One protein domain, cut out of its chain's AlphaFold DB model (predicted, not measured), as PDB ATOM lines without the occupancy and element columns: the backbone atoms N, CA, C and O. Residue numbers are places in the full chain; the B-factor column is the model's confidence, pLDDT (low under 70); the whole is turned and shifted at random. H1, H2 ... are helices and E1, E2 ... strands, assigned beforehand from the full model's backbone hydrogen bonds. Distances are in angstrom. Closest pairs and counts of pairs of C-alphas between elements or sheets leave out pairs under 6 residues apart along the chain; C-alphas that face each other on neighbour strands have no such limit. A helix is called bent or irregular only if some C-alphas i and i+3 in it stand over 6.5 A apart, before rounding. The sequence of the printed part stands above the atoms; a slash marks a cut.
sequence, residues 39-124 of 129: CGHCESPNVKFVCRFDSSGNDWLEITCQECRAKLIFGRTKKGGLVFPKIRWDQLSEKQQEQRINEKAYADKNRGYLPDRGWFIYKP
ATOM      1  N   CYS A  39      -9.606 -16.005   8.268       97.38
ATOM      2  CA  CYS A  39      -9.721 -15.978   9.716       97.38
ATOM      3  C   CYS A  39     -11.055 -15.355  10.147       97.38
ATOM      4  O   CYS A  39     -11.391 -14.257   9.719       97.38
ATOM      5  N   GLY A  40     -11.797 -16.007  11.044       96.06
ATOM      6  CA  GLY A  40     -13.036 -15.442  11.589       96.06
ATOM      7  C   GLY A  40     -12.835 -14.216  12.485       96.06
ATOM      8  O   GLY A  40     -13.812 -13.528  12.747       96.06
ATOM      9  N   HIS A  41     -11.595 -13.950  12.920       97.19
ATOM     10  CA  HIS A  41     -11.240 -12.843  13.813       97.19
ATOM     11  C   HIS A  41     -10.688 -11.613  13.071       97.19
ATOM     12  O   HIS A  41     -11.152 -10.505  13.300       97.19
ATOM     13  N   CYS A  42      -9.698 -11.791  12.183       97.31
ATOM     14  CA  CYS A  42      -9.063 -10.679  11.453       97.31
ATOM     15  C   CYS A  42      -9.301 -10.694   9.937       97.31
ATOM     16  O   CYS A  42      -8.676  -9.921   9.219       97.31
ATOM     17  N   GLU A  43     -10.122 -11.621   9.440       97.00
ATOM     18  CA  GLU A  43     -10.505 -11.763   8.024       97.00
ATOM     19  C   GLU A  43      -9.376 -12.104   7.039       97.00
ATOM     20  O   GLU A  43      -9.652 -12.389   5.876       97.00
ATOM     21  N   SER A  44      -8.119 -12.181   7.491       97.25
ATOM     22  CA  SER A  44      -6.999 -12.565   6.629       97.25
ATOM     23  C   SER A  44      -7.228 -13.935   5.970       97.25
ATOM     24  O   SER A  44      -7.550 -14.900   6.677       97.25
ATOM     25  N   PRO A  45      -6.995 -14.068   4.650       94.88
ATOM     26  CA  PRO A  45      -7.071 -15.348   3.949       94.88
ATOM     27  C   PRO A  45      -5.887 -16.272   4.279       94.88
ATOM     28  O   PRO A  45      -5.911 -17.453   3.937       94.88
ATOM     29  N   ASN A  46      -4.847 -15.763   4.950       95.56
ATOM     30  CA  ASN A  46      -3.635 -16.511   5.269       95.56
ATOM     31  C   ASN A  46      -3.853 -17.423   6.488       95.56
ATOM     32  O   ASN A  46      -3.498 -17.103   7.630       95.56
ATOM     33  N   VAL A  47      -4.498 -18.565   6.252       95.06
ATOM     34  CA  VAL A  47      -4.812 -19.575   7.267       95.06
ATOM     35  C   VAL A  47      -4.163 -20.914   6.923       95.06
ATOM     36  O   VAL A  47      -4.039 -21.286   5.760       95.06
ATOM     37  N   LYS A  48      -3.740 -21.657   7.947       94.81
ATOM     38  CA  LYS A  48      -3.044 -22.939   7.790       94.81
ATOM     39  C   LYS A  48      -3.725 -24.029   8.606       94.81
ATOM     40  O   LYS A  48      -3.927 -23.854   9.807       94.81
ATOM     41  N   PHE A  49      -4.012 -25.159   7.966       94.81
ATOM     42  CA  PHE A  49      -4.418 -26.389   8.646       94.81
ATOM     43  C   PHE A  49      -3.241 -26.960   9.439       94.81
ATOM     44  O   PHE A  49      -2.126 -27.080   8.929       94.81
ATOM     45  N   VAL A  50      -3.487 -27.300  10.698       94.75
ATOM     46  CA  VAL A  50      -2.503 -27.845  11.628       94.75
ATOM     47  C   VAL A  50      -3.096 -29.099  12.261       94.75
ATOM     48  O   VAL A  50      -4.187 -29.070  12.825       94.75
ATOM     49  N   CYS A  51      -2.347 -30.193  12.183       93.44
ATOM     50  CA  CYS A  51      -2.606 -31.419  12.922       93.44
ATOM     51  C   CYS A  51      -1.438 -31.645  13.883       93.44
ATOM     52  O   CYS A  51      -0.277 -31.560  13.474       93.44
ATOM     53  N   ARG A  52      -1.733 -31.887  15.159       89.06
ATOM     54  CA  ARG A  52      -0.741 -32.292  16.163       89.06
ATOM     55  C   ARG A  52      -1.185 -33.597  16.787       89.06
ATOM     56  O   ARG A  52      -2.371 -33.763  17.022       89.06
ATOM     57  N   PHE A  53      -0.240 -34.465  17.107       85.75
ATOM     58  CA  PHE A  53      -0.512 -35.714  17.807       85.75
ATOM     59  C   PHE A  53      -0.018 -35.593  19.242       85.75
ATOM     60  O   PHE A  53       1.078 -35.074  19.468       85.75
ATOM     61  N   ASP A  54      -0.821 -36.041  20.199       80.19
ATOM     62  CA  ASP A  54      -0.339 -36.270  21.555       80.19
ATOM     63  C   ASP A  54       0.220 -37.696  21.703       80.19
ATOM     64  O   ASP A  54      -0.019 -38.585  20.882       80.19
ATOM     65  N   SER A  55       0.994 -37.921  22.767       80.44
ATOM     66  CA  SER A  55       1.568 -39.233  23.096       80.44
ATOM     67  C   SER A  55       0.517 -40.290  23.453       80.44
ATOM     68  O   SER A  55       0.854 -41.459  23.613       80.44
ATOM     69  N   SER A  56      -0.743 -39.885  23.611       79.69
ATOM     70  CA  SER A  56      -1.885 -40.743  23.919       79.69
ATOM     71  C   SER A  56      -2.686 -41.121  22.666       79.69
ATOM     72  O   SER A  56      -3.712 -41.785  22.787       79.69
ATOM     73  N   GLY A  57      -2.218 -40.735  21.472       74.69
ATOM     74  CA  GLY A  57      -2.839 -41.077  20.193       74.69
ATOM     75  C   GLY A  57      -4.030 -40.198  19.810       74.69
ATOM     76  O   GLY A  57      -4.696 -40.497  18.821       74.69
ATOM     77  N   ASN A  58      -4.304 -39.116  20.545       78.75
ATOM     78  CA  ASN A  58      -5.279 -38.125  20.110       78.75
ATOM     79  C   ASN A  58      -4.625 -37.162  19.125       78.75
ATOM     80  O   ASN A  58      -3.486 -36.724  19.304       78.75
ATOM     81  N   ASP A  59      -5.381 -36.771  18.110       83.50
ATOM     82  CA  ASP A  59      -5.013 -35.688  17.224       83.50
ATOM     83  C   ASP A  59      -5.793 -34.414  17.539       83.50
ATOM     84  O   ASP A  59      -6.983 -34.375  17.859       83.50
ATOM     85  N   TRP A  60      -5.062 -33.321  17.437       87.56
ATOM     86  CA  TRP A  60      -5.560 -31.981  17.588       87.56
ATOM     87  C   TRP A  60      -5.596 -31.326  16.220       87.56
ATOM     88  O   TRP A  60      -4.559 -30.952  15.663       87.56
ATOM     89  N   LEU A  61      -6.809 -31.213  15.689       94.44
ATOM     90  CA  LEU A  61      -7.083 -30.575  14.411       94.44
ATOM     91  C   LEU A  61      -7.473 -29.117  14.652       94.44
ATOM     92  O   LEU A  61      -8.464 -28.819  15.325       94.44
ATOM     93  N   GLU A  62      -6.690 -28.200  14.095       95.38
ATOM     94  CA  GLU A  62      -6.953 -26.766  14.163       95.38
ATOM     95  C   GLU A  62      -6.622 -26.075  12.838       95.38
ATOM     96  O   GLU A  62      -5.787 -26.530  12.058       95.38
ATOM     97  N   ILE A  63      -7.248 -24.929  12.597       95.88
ATOM     98  CA  ILE A  63      -6.806 -23.968  11.588       95.88
ATOM     99  C   ILE A  63      -6.247 -22.768  12.330       95.88
ATOM    100  O   ILE A  63      -6.889 -22.245  13.235       95.88
ATOM    101  N   THR A  64      -5.048 -22.330  11.956       96.75
ATOM    102  CA  THR A  64      -4.378 -21.179  12.569       96.75
ATOM    103  C   THR A  64      -4.198 -20.064  11.548       96.75
ATOM    104  O   THR A  64      -3.626 -20.281  10.477       96.75
ATOM    105  N   CYS A  65      -4.637 -18.857  11.894       97.38
ATOM    106  CA  CYS A  65      -4.327 -17.651  11.138       97.38
ATOM    107  C   CYS A  65      -2.841 -17.321  11.281       97.38
ATOM    108  O   CYS A  65      -2.307 -17.295  12.392       97.38
ATOM    109  N   GLN A  66      -2.171 -17.074  10.161       97.12
ATOM    110  CA  GLN A  66      -0.753 -16.729  10.158       97.12
ATOM    111  C   GLN A  66      -0.503 -15.255  10.514       97.12
ATOM    112  O   GLN A  66       0.600 -14.941  10.941       97.12
ATOM    113  N   GLU A  67      -1.531 -14.400  10.449       97.75
ATOM    114  CA  GLU A  67      -1.434 -12.971  10.790       97.75
ATOM    115  C   GLU A  67      -1.712 -12.708  12.277       97.75
ATOM    116  O   GLU A  67      -0.830 -12.303  13.027       97.75
ATOM    117  N   CYS A  68      -2.937 -12.980  12.749       96.44
ATOM    118  CA  CYS A  68      -3.348 -12.656  14.125       96.44
ATOM    119  C   CYS A  68      -3.185 -13.815  15.116       96.44
ATOM    120  O   CYS A  68      -3.519 -13.678  16.291       96.44
ATOM    121  N   ARG A  69      -2.719 -14.984  14.650       96.00
ATOM    122  CA  ARG A  69      -2.548 -16.208  15.456       96.00
ATOM    123  C   ARG A  69      -3.838 -16.778  16.057       96.00
ATOM    124  O   ARG A  69      -3.759 -17.748  16.812       96.00
ATOM    125  N   ALA A  70      -5.008 -16.239  15.703       97.25
ATOM    126  CA  ALA A  70      -6.291 -16.823  16.075       97.25
ATOM    127  C   ALA A  70      -6.438 -18.229  15.488       97.25
ATOM    128  O   ALA A  70      -5.895 -18.548  14.425       97.25
ATOM    129  N   LYS A  71      -7.197 -19.064  16.188       96.38
ATOM    130  CA  LYS A  71      -7.370 -20.476  15.885       96.38
ATOM    131  C   LYS A  71      -8.839 -20.848  15.814       96.38
ATOM    132  O   LYS A  71      -9.615 -20.421  16.663       96.38
ATOM    133  N   LEU A  72      -9.187 -21.709  14.867       97.12
ATOM    134  CA  LEU A  72     -10.429 -22.474  14.867       97.12
ATOM    135  C   LEU A  72     -10.098 -23.926  15.203       97.12
ATOM    136  O   LEU A  72      -9.318 -24.567  14.503       97.12
ATOM    137  N   ILE A  73     -10.673 -24.432  16.288       95.94
ATOM    138  CA  ILE A  73     -10.443 -25.795  16.775       95.94
ATOM    139  C   ILE A  73     -11.557 -26.723  16.302       95.94
ATOM    140  O   ILE A  73     -12.719 -26.319  16.212       95.94
ATOM    141  N   PHE A  74     -11.216 -27.982  16.053       96.00
ATOM    142  CA  PHE A  74     -12.173 -28.979  15.599       96.00
ATOM    143  C   PHE A  74     -12.403 -30.057  16.659       96.00
ATOM    144  O   PHE A  74     -11.506 -30.454  17.402       96.00
ATOM    145  N   GLY A  75     -13.650 -30.504  16.756       93.44
ATOM    146  CA  GLY A  75     -14.050 -31.689  17.497       93.44
ATOM    147  C   GLY A  75     -14.214 -32.884  16.567       93.44
ATOM    148  O   GLY A  75     -14.202 -32.750  15.343       93.44
ATOM    149  N   ARG A  76     -14.408 -34.058  17.168       91.75
ATOM    150  CA  ARG A  76     -14.754 -35.298  16.471       91.75
ATOM    151  C   ARG A  76     -16.039 -35.882  17.015       91.75
ATOM    152  O   ARG A  76     -16.269 -35.869  18.225       91.75
ATOM    153  N   THR A  77     -16.887 -36.391  16.130       90.06
ATOM    154  CA  THR A  77     -18.075 -37.137  16.533       90.06
ATOM    155  C   THR A  77     -17.654 -38.484  17.112       90.06
ATOM    156  O   THR A  77     -16.784 -39.162  16.571       90.06
ATOM    157  N   LYS A  78     -18.302 -38.909  18.205       84.56
ATOM    158  CA  LYS A  78     -18.037 -40.225  18.817       84.56
ATOM    159  C   LYS A  78     -18.318 -41.370  17.839       84.56
ATOM    160  O   LYS A  78     -17.569 -42.334  17.771       84.56
ATOM    161  N   LYS A  79     -19.406 -41.248  17.072       84.19
ATOM    162  CA  LYS A  79     -19.799 -42.197  16.027       84.19
ATOM    163  C   LYS A  79     -19.282 -41.705  14.676       84.19
ATOM    164  O   LYS A  79     -19.567 -40.571  14.295       84.19
ATOM    165  N   GLY A  80     -18.526 -42.545  13.971       80.88
ATOM    166  CA  GLY A  80     -18.029 -42.271  12.617       80.88
ATOM    167  C   GLY A  80     -16.800 -41.359  12.524       80.88
ATOM    168  O   GLY A  80     -16.304 -41.161  11.423       80.88
ATOM    169  N   GLY A  81     -16.302 -40.807  13.639       85.94
ATOM    170  CA  GLY A  81     -15.040 -40.055  13.672       85.94
ATOM    171  C   GLY A  81     -15.023 -38.772  12.834       85.94
ATOM    172  O   GLY A  81     -13.951 -38.244  12.545       85.94
ATOM    173  N   LEU A  82     -16.191 -38.259  12.437       90.88
ATOM    174  CA  LEU A  82     -16.288 -37.082  11.583       90.88
ATOM    175  C   LEU A  82     -15.841 -35.840  12.343       90.88
ATOM    176  O   LEU A  82     -16.201 -35.626  13.499       90.88
ATOM    177  N   VAL A  83     -15.093 -34.993  11.654       93.94
ATOM    178  CA  VAL A  83     -14.560 -33.752  12.206       93.94
ATOM    179  C   VAL A  83     -15.589 -32.627  12.032       93.94
ATOM    180  O   VAL A  83     -16.324 -32.605  11.045       93.94
ATOM    181  N   PHE A  84     -15.675 -31.709  12.994       94.62
ATOM    182  CA  PHE A  84     -16.523 -30.515  12.909       94.62
ATOM    183  C   PHE A  84     -15.874 -29.323  13.629       94.62
ATOM    184  O   PHE A  84     -15.227 -29.523  14.661       94.62
ATOM    185  N   PRO A  85     -16.017 -28.087  13.125       96.25
ATOM    186  CA  PRO A  85     -15.505 -26.907  13.804       96.25
ATOM    187  C   PRO A  85     -16.299 -26.659  15.091       96.25
ATOM    188  O   PRO A  85     -17.532 -26.694  15.099       96.25
ATOM    189  N   LYS A  86     -15.606 -26.393  16.199       96.44
ATOM    190  CA  LYS A  86     -16.264 -26.038  17.461       96.44
ATOM    191  C   LYS A  86     -16.602 -24.551  17.460       96.44
ATOM    192  O   LYS A  86     -15.787 -23.714  17.845       96.44
ATOM    193  N   ILE A  87     -17.810 -24.239  17.010       97.06
ATOM    194  CA  ILE A  87     -18.338 -22.872  16.884       97.06
ATOM    195  C   ILE A  87     -19.395 -22.544  17.943       97.06
ATOM    196  O   ILE A  87     -19.933 -21.438  17.950       97.06
ATOM    197  N   ARG A  88     -19.705 -23.494  18.831       97.88
ATOM    198  CA  ARG A  88     -20.656 -23.320  19.929       97.88
ATOM    199  C   ARG A  88     -20.041 -23.649  21.286       97.88
ATOM    200  O   ARG A  88     -19.158 -24.498  21.390       97.88
ATOM    201  N   TRP A  89     -20.549 -22.999  22.327       97.88
ATOM    202  CA  TRP A  89     -20.104 -23.149  23.712       97.88
ATOM    203  C   TRP A  89     -20.211 -24.591  24.224       97.88
ATOM    204  O   TRP A  89     -19.282 -25.110  24.837       97.88
ATOM    205  N   ASP A  90     -21.315 -25.268  23.912       96.81
ATOM    206  CA  ASP A  90     -21.600 -26.647  24.319       96.81
ATOM    207  C   ASP A  90     -20.709 -27.693  23.626       96.81
ATOM    208  O   ASP A  90     -20.648 -28.843  24.053       96.81
ATOM    209  N   GLN A  91     -19.970 -27.300  22.584       96.00
ATOM    210  CA  GLN A  91     -19.007 -28.164  21.894       96.00
ATOM    211  C   GLN A  91     -17.606 -28.114  22.527       96.00
ATOM    212  O   GLN A  91     -16.746 -28.955  22.226       96.00
ATOM    213  N   LEU A  92     -17.338 -27.111  23.364       95.25
ATOM    214  CA  LEU A  92     -16.062 -26.936  24.050       95.25
ATOM    215  C   LEU A  92     -15.925 -27.952  25.195       95.25
ATOM    216  O   LEU A  92     -16.893 -28.242  25.890       95.25
ATOM    217  N   SER A  93     -14.719 -28.491  25.399       92.38
ATOM    218  CA  SER A  93     -14.405 -29.227  26.632       92.38
ATOM    219  C   SER A  93     -14.336 -28.273  27.826       92.38
ATOM    220  O   SER A  93     -14.167 -27.071  27.637       92.38
ATOM    221  N   GLU A  94     -14.384 -28.792  29.052       94.19
ATOM    222  CA  GLU A  94     -14.283 -27.982  30.281       94.19
ATOM    223  C   GLU A  94     -13.053 -27.060  30.263       94.19
ATOM    224  O   GLU A  94     -13.185 -25.846  30.373       94.19
ATOM    225  N   LYS A  95     -11.870 -27.605  29.945       90.62
ATOM    226  CA  LYS A  95     -10.632 -26.815  29.798       90.62
ATOM    227  C   LYS A  95     -10.741 -25.711  28.738       90.62
ATOM    228  O   LYS A  95     -10.157 -24.643  28.888       90.62
ATOM    229  N   GLN A  96     -11.458 -25.965  27.642       93.00
ATOM    230  CA  GLN A  96     -11.678 -24.964  26.593       93.00
ATOM    231  C   GLN A  96     -12.667 -23.885  27.048       93.00
ATOM    232  O   GLN A  96     -12.468 -22.717  26.726       93.00
ATOM    233  N   GLN A  97     -13.705 -24.254  27.803       95.25
ATOM    234  CA  GLN A  97     -14.651 -23.308  28.397       95.25
ATOM    235  C   GLN A  97     -13.962 -22.409  29.428       95.25
ATOM    236  O   GLN A  97     -14.169 -21.201  29.403       95.25
ATOM    237  N   GLU A  98     -13.087 -22.963  30.269       93.06
ATOM    238  CA  GLU A  98     -12.271 -22.194  31.218       93.06
ATOM    239  C   GLU A  98     -11.386 -21.164  30.502       93.06
ATOM    240  O   GLU A  98     -11.387 -19.982  30.845       93.06
ATOM    241  N   GLN A  99     -10.677 -21.580  29.448       91.12
ATOM    242  CA  GLN A  99      -9.826 -20.687  28.649       91.12
ATOM    243  C   GLN A  99     -10.615 -19.589  27.931       91.12
ATOM    244  O   GLN A  99     -10.092 -18.501  27.686       91.12
ATOM    245  N   ARG A 100     -11.869 -19.876  27.574       93.25
ATOM    246  CA  ARG A 100     -12.752 -18.986  26.812       93.25
ATOM    247  C   ARG A 100     -13.860 -18.394  27.677       93.25
ATOM    248  O   ARG A 100     -14.864 -17.941  27.142       93.25
ATOM    249  N   ILE A 101     -13.687 -18.342  29.001       94.12
ATOM    250  CA  ILE A 101     -14.758 -17.954  29.935       94.12
ATOM    251  C   ILE A 101     -15.372 -16.583  29.627       94.12
ATOM    252  O   ILE A 101     -16.582 -16.397  29.740       94.12
ATOM    253  N   ASN A 102     -14.559 -15.651  29.123       93.62
ATOM    254  CA  ASN A 102     -14.994 -14.308  28.733       93.62
ATOM    255  C   ASN A 102     -15.986 -14.301  27.555       93.62
ATOM    256  O   ASN A 102     -16.686 -13.315  27.343       93.62
ATOM    257  N   GLU A 103     -16.075 -15.391  26.794       95.88
ATOM    258  CA  GLU A 103     -16.997 -15.539  25.667       95.88
ATOM    259  C   GLU A 103     -18.354 -16.118  26.092       95.88
ATOM    260  O   GLU A 103     -19.301 -16.102  25.304       95.88
ATOM    261  N   LYS A 104     -18.491 -16.589  27.342       96.44
ATOM    262  CA  LYS A 104     -19.724 -17.220  27.826       96.44
ATOM    263  C   LYS A 104     -20.933 -16.293  27.711       96.44
ATOM    264  O   LYS A 104     -21.966 -16.688  27.181       96.44
ATOM    265  N   ALA A 105     -20.784 -15.041  28.146       97.94
ATOM    266  CA  ALA A 105     -21.863 -14.058  28.086       97.94
ATOM    267  C   ALA A 105     -22.315 -13.768  26.642       97.94
ATOM    268  O   ALA A 105     -23.497 -13.517  26.402       97.94
ATOM    269  N   TYR A 106     -21.390 -13.817  25.676       97.81
ATOM    270  CA  TYR A 106     -21.731 -13.720  24.259       97.81
ATOM    271  C   TYR A 106     -22.515 -14.956  23.815       97.81
ATOM    272  O   TYR A 106     -23.578 -14.814  23.214       97.81
ATOM    273  N   ALA A 107     -22.029 -16.156  24.138       97.81
ATOM    274  CA  ALA A 107     -22.680 -17.400  23.747       97.81
ATOM    275  C   ALA A 107     -24.108 -17.508  24.301       97.81
ATOM    276  O   ALA A 107     -25.025 -17.833  23.548       97.81
ATOM    277  N   ASP A 108     -24.320 -17.154  25.568       98.06
ATOM    278  CA  ASP A 108     -25.640 -17.190  26.207       98.06
ATOM    279  C   ASP A 108     -26.643 -16.259  25.487       98.06
ATOM    280  O   ASP A 108     -27.804 -16.621  25.291       98.06
ATOM    281  N   LYS A 109     -26.188 -15.100  24.985       98.38
ATOM    282  CA  LYS A 109     -27.006 -14.169  24.179       98.38
ATOM    283  C   LYS A 109     -27.197 -14.612  22.724       98.38
ATOM    284  O   LYS A 109     -28.164 -14.209  22.085       98.38
ATOM    285  N   ASN A 110     -26.301 -15.446  22.198       98.12
ATOM    286  CA  ASN A 110     -26.260 -15.851  20.792       98.12
ATOM    287  C   ASN A 110     -26.615 -17.330  20.596       98.12
ATOM    288  O   ASN A 110     -26.042 -18.011  19.748       98.12
ATOM    289  N   ARG A 111     -27.574 -17.853  21.374       97.69
ATOM    290  CA  ARG A 111     -28.076 -19.241  21.256       97.69
ATOM    291  C   ARG A 111     -26.958 -20.292  21.315       97.69
ATOM    292  O   ARG A 111     -27.027 -21.316  20.631       97.69
ATOM    293  N   GLY A 112     -25.917 -20.023  22.097       97.75
ATOM    294  CA  GLY A 112     -24.738 -20.864  22.279       97.75
ATOM    295  C   GLY A 112     -23.618 -20.652  21.258       97.75
ATOM    296  O   GLY A 112     -22.567 -21.259  21.427       97.75
ATOM    297  N   TYR A 113     -23.788 -19.828  20.219       98.25
ATOM    298  CA  TYR A 113     -22.721 -19.572  19.247       98.25
ATOM    299  C   TYR A 113     -21.605 -18.713  19.840       98.25
ATOM    300  O   TYR A 113     -21.854 -17.709  20.503       98.25
ATOM    301  N   LEU A 114     -20.368 -19.112  19.566       97.81
ATOM    302  CA  LEU A 114     -19.165 -18.393  19.967       97.81
ATOM    303  C   LEU A 114     -18.949 -17.167  19.063       97.81
ATOM    304  O   LEU A 114     -19.388 -17.178  17.903       97.81
ATOM    305  N   PRO A 115     -18.274 -16.113  19.558       97.12
ATOM    306  CA  PRO A 115     -17.889 -14.977  18.724       97.12
ATOM    307  C   PRO A 115     -16.964 -15.423  17.585       97.12
ATOM    308  O   PRO A 115     -16.434 -16.537  17.597       97.12
ATOM    309  N   ASP A 116     -16.807 -14.568  16.572       96.81
ATOM    310  CA  ASP A 116     -15.859 -14.759  15.464       96.81
ATOM    311  C   ASP A 116     -15.977 -16.126  14.771       96.81
ATOM    312  O   ASP A 116     -15.002 -16.701  14.288       96.81
ATOM    313  N   ARG A 117     -17.195 -16.691  14.739       95.31
ATOM    314  CA  ARG A 117     -17.477 -18.030  14.193       95.31
ATOM    315  C   ARG A 117     -16.599 -19.119  14.832       95.31
ATOM    316  O   ARG A 117     -16.154 -20.042  14.156       95.31
ATOM    317  N   GLY A 118     -16.329 -18.993  16.130       96.31
ATOM    318  CA  GLY A 118     -15.529 -19.936  16.910       96.31
ATOM    319  C   GLY A 118     -14.024 -19.674  16.903       96.31
ATOM    320  O   GLY A 118     -13.325 -20.317  17.692       96.31
ATOM    321  N   TRP A 119     -13.528 -18.738  16.085       97.31
ATOM    322  CA  TRP A 119     -12.120 -18.350  16.078       97.31
ATOM    323  C   TRP A 119     -11.749 -17.614  17.364       97.31
ATOM    324  O   TRP A 119     -12.508 -16.786  17.849       97.31
ATOM    325  N   PHE A 120     -10.579 -17.913  17.924       96.19
ATOM    326  CA  PHE A 120     -10.124 -17.279  19.162       96.19
ATOM    327  C   PHE A 120      -8.600 -17.220  19.245       96.19
ATOM    328  O   PHE A 120      -7.897 -18.064  18.688       96.19
ATOM    329  N   ILE A 121      -8.073 -16.233  19.968       94.19
ATOM    330  CA  ILE A 121      -6.648 -16.147  20.299       94.19
ATOM    331  C   ILE A 121      -6.450 -16.732  21.694       94.19
ATOM    332  O   ILE A 121      -7.115 -16.329  22.647       94.19
ATOM    333  N   TYR A 122      -5.509 -17.667  21.820       83.38
ATOM    334  CA  TYR A 122      -5.154 -18.227  23.117       83.38
ATOM    335  C   TYR A 122      -4.515 -17.140  23.985       83.38
ATOM    336  O   TYR A 122      -3.416 -16.671  23.687       83.38
ATOM    337  N   LYS A 123      -5.192 -16.742  25.062       76.75
ATOM    338  CA  LYS A 123      -4.608 -15.866  26.077       76.75
ATOM    339  C   LYS A 123      -3.969 -16.751  27.149       76.75
ATOM    340  O   LYS A 123      -4.682 -17.558  27.745       76.75
ATOM    341  N   PRO A 124      -2.648 -16.668  27.381       64.19
ATOM    342  CA  PRO A 124      -2.043 -17.387  28.490       64.19
ATOM    343  C   PRO A 124      -2.707 -16.940  29.797       64.19
ATOM    344  O   PRO A 124      -2.950 -15.751  29.999       64.19
TER     345      PRO A 124
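This is residues 39 to 124 of the 129 residues of an uncharacterized protein of bacterium (UniProt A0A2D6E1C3). A strongly twisted wall of four antiparallel strands, curled like part of a barrel, makes one part of this domain, and three short helices make a loose group by one end of it, where H3 only grazes the sheet and H1 and H2 are not on it. The longest stretch across the domain goes from the turn of the hairpin E1 and E2, at Ser 55, to the end of H2, at Lys 109. The printed part has 86 residues, with four named strands and then three named helices, E1 E2 E3 E4 H1 H2 H3; the sheet's order is E1 - E2 - E3 - E4. The class is mixed, helices and strands, with under half of the residues in named elements. The whole is compact, with a radius of gyration of the C-alphas of 13.1 A and spans of 35 by 29 by 25 A.

Go along from Cys 39 to the edge strand E1, residues 47 to 53, and its antiparallel neighbour E2, residues 59 to 65: in this hairpin N 50 and O 62 are 2.8 A apart, within hydrogen-bond range. E3, residues 71 to 76, continues the meander, each strand the antiparallel neighbour of the one before; look at N 63 and O 72, 2.8 A apart. E4, residues 83 to 85, is the other edge strand, with N 75 and O 84 at 2.8 A. The pairing is staggered: E3 pairs with E2 over residues 71 to 73 and with E4 over 74 to 76. H1, residues 94 to 99, is close to but not clearly touching H2, residues 101 to 109; their closest C-alphas, of Gln 97 and Lys 104, are 7.9 A apart, and their lines are about perpendicular at 76 degrees. H2 only just touches H3, residues 115 to 118, with 3 pairs of C-alphas within 8 A, the closest those of Tyr 106 and Pro 115 at 6.9 A. H3 only grazes the sheet, with residues 116 to 118; H1 and H3 are apart. Every O i to N i+4 pair of H1 is within hydrogen-bond range, 3 of 5 are in H2, and H3 is too short for such a pair.

Find C-alpha 47 at (-4.812, -19.575, 7.267); from there E1 runs 19.7 A to C-alpha 53. E2 measures 19.0 A, E3 16.6 A and E4 7.1 A. H1 measures 8.7 A. H2 runs 14.1 A to C-alpha 109 at (-27.006, -14.169, 24.179) and is irregular, but only just: C-alphas 102 and 105 are 6.9 A apart. H3, 5.8 A long, ends at C-alpha 118, (-15.529, -19.936, 16.910).

The C-alphas of Ser 55 and Lys 109, the two farthest apart, are 38.0 A from each other. The printed part has no cut and no long link. Its mean pLDDT is 93.0, and in this model residue 124 alone is under 70.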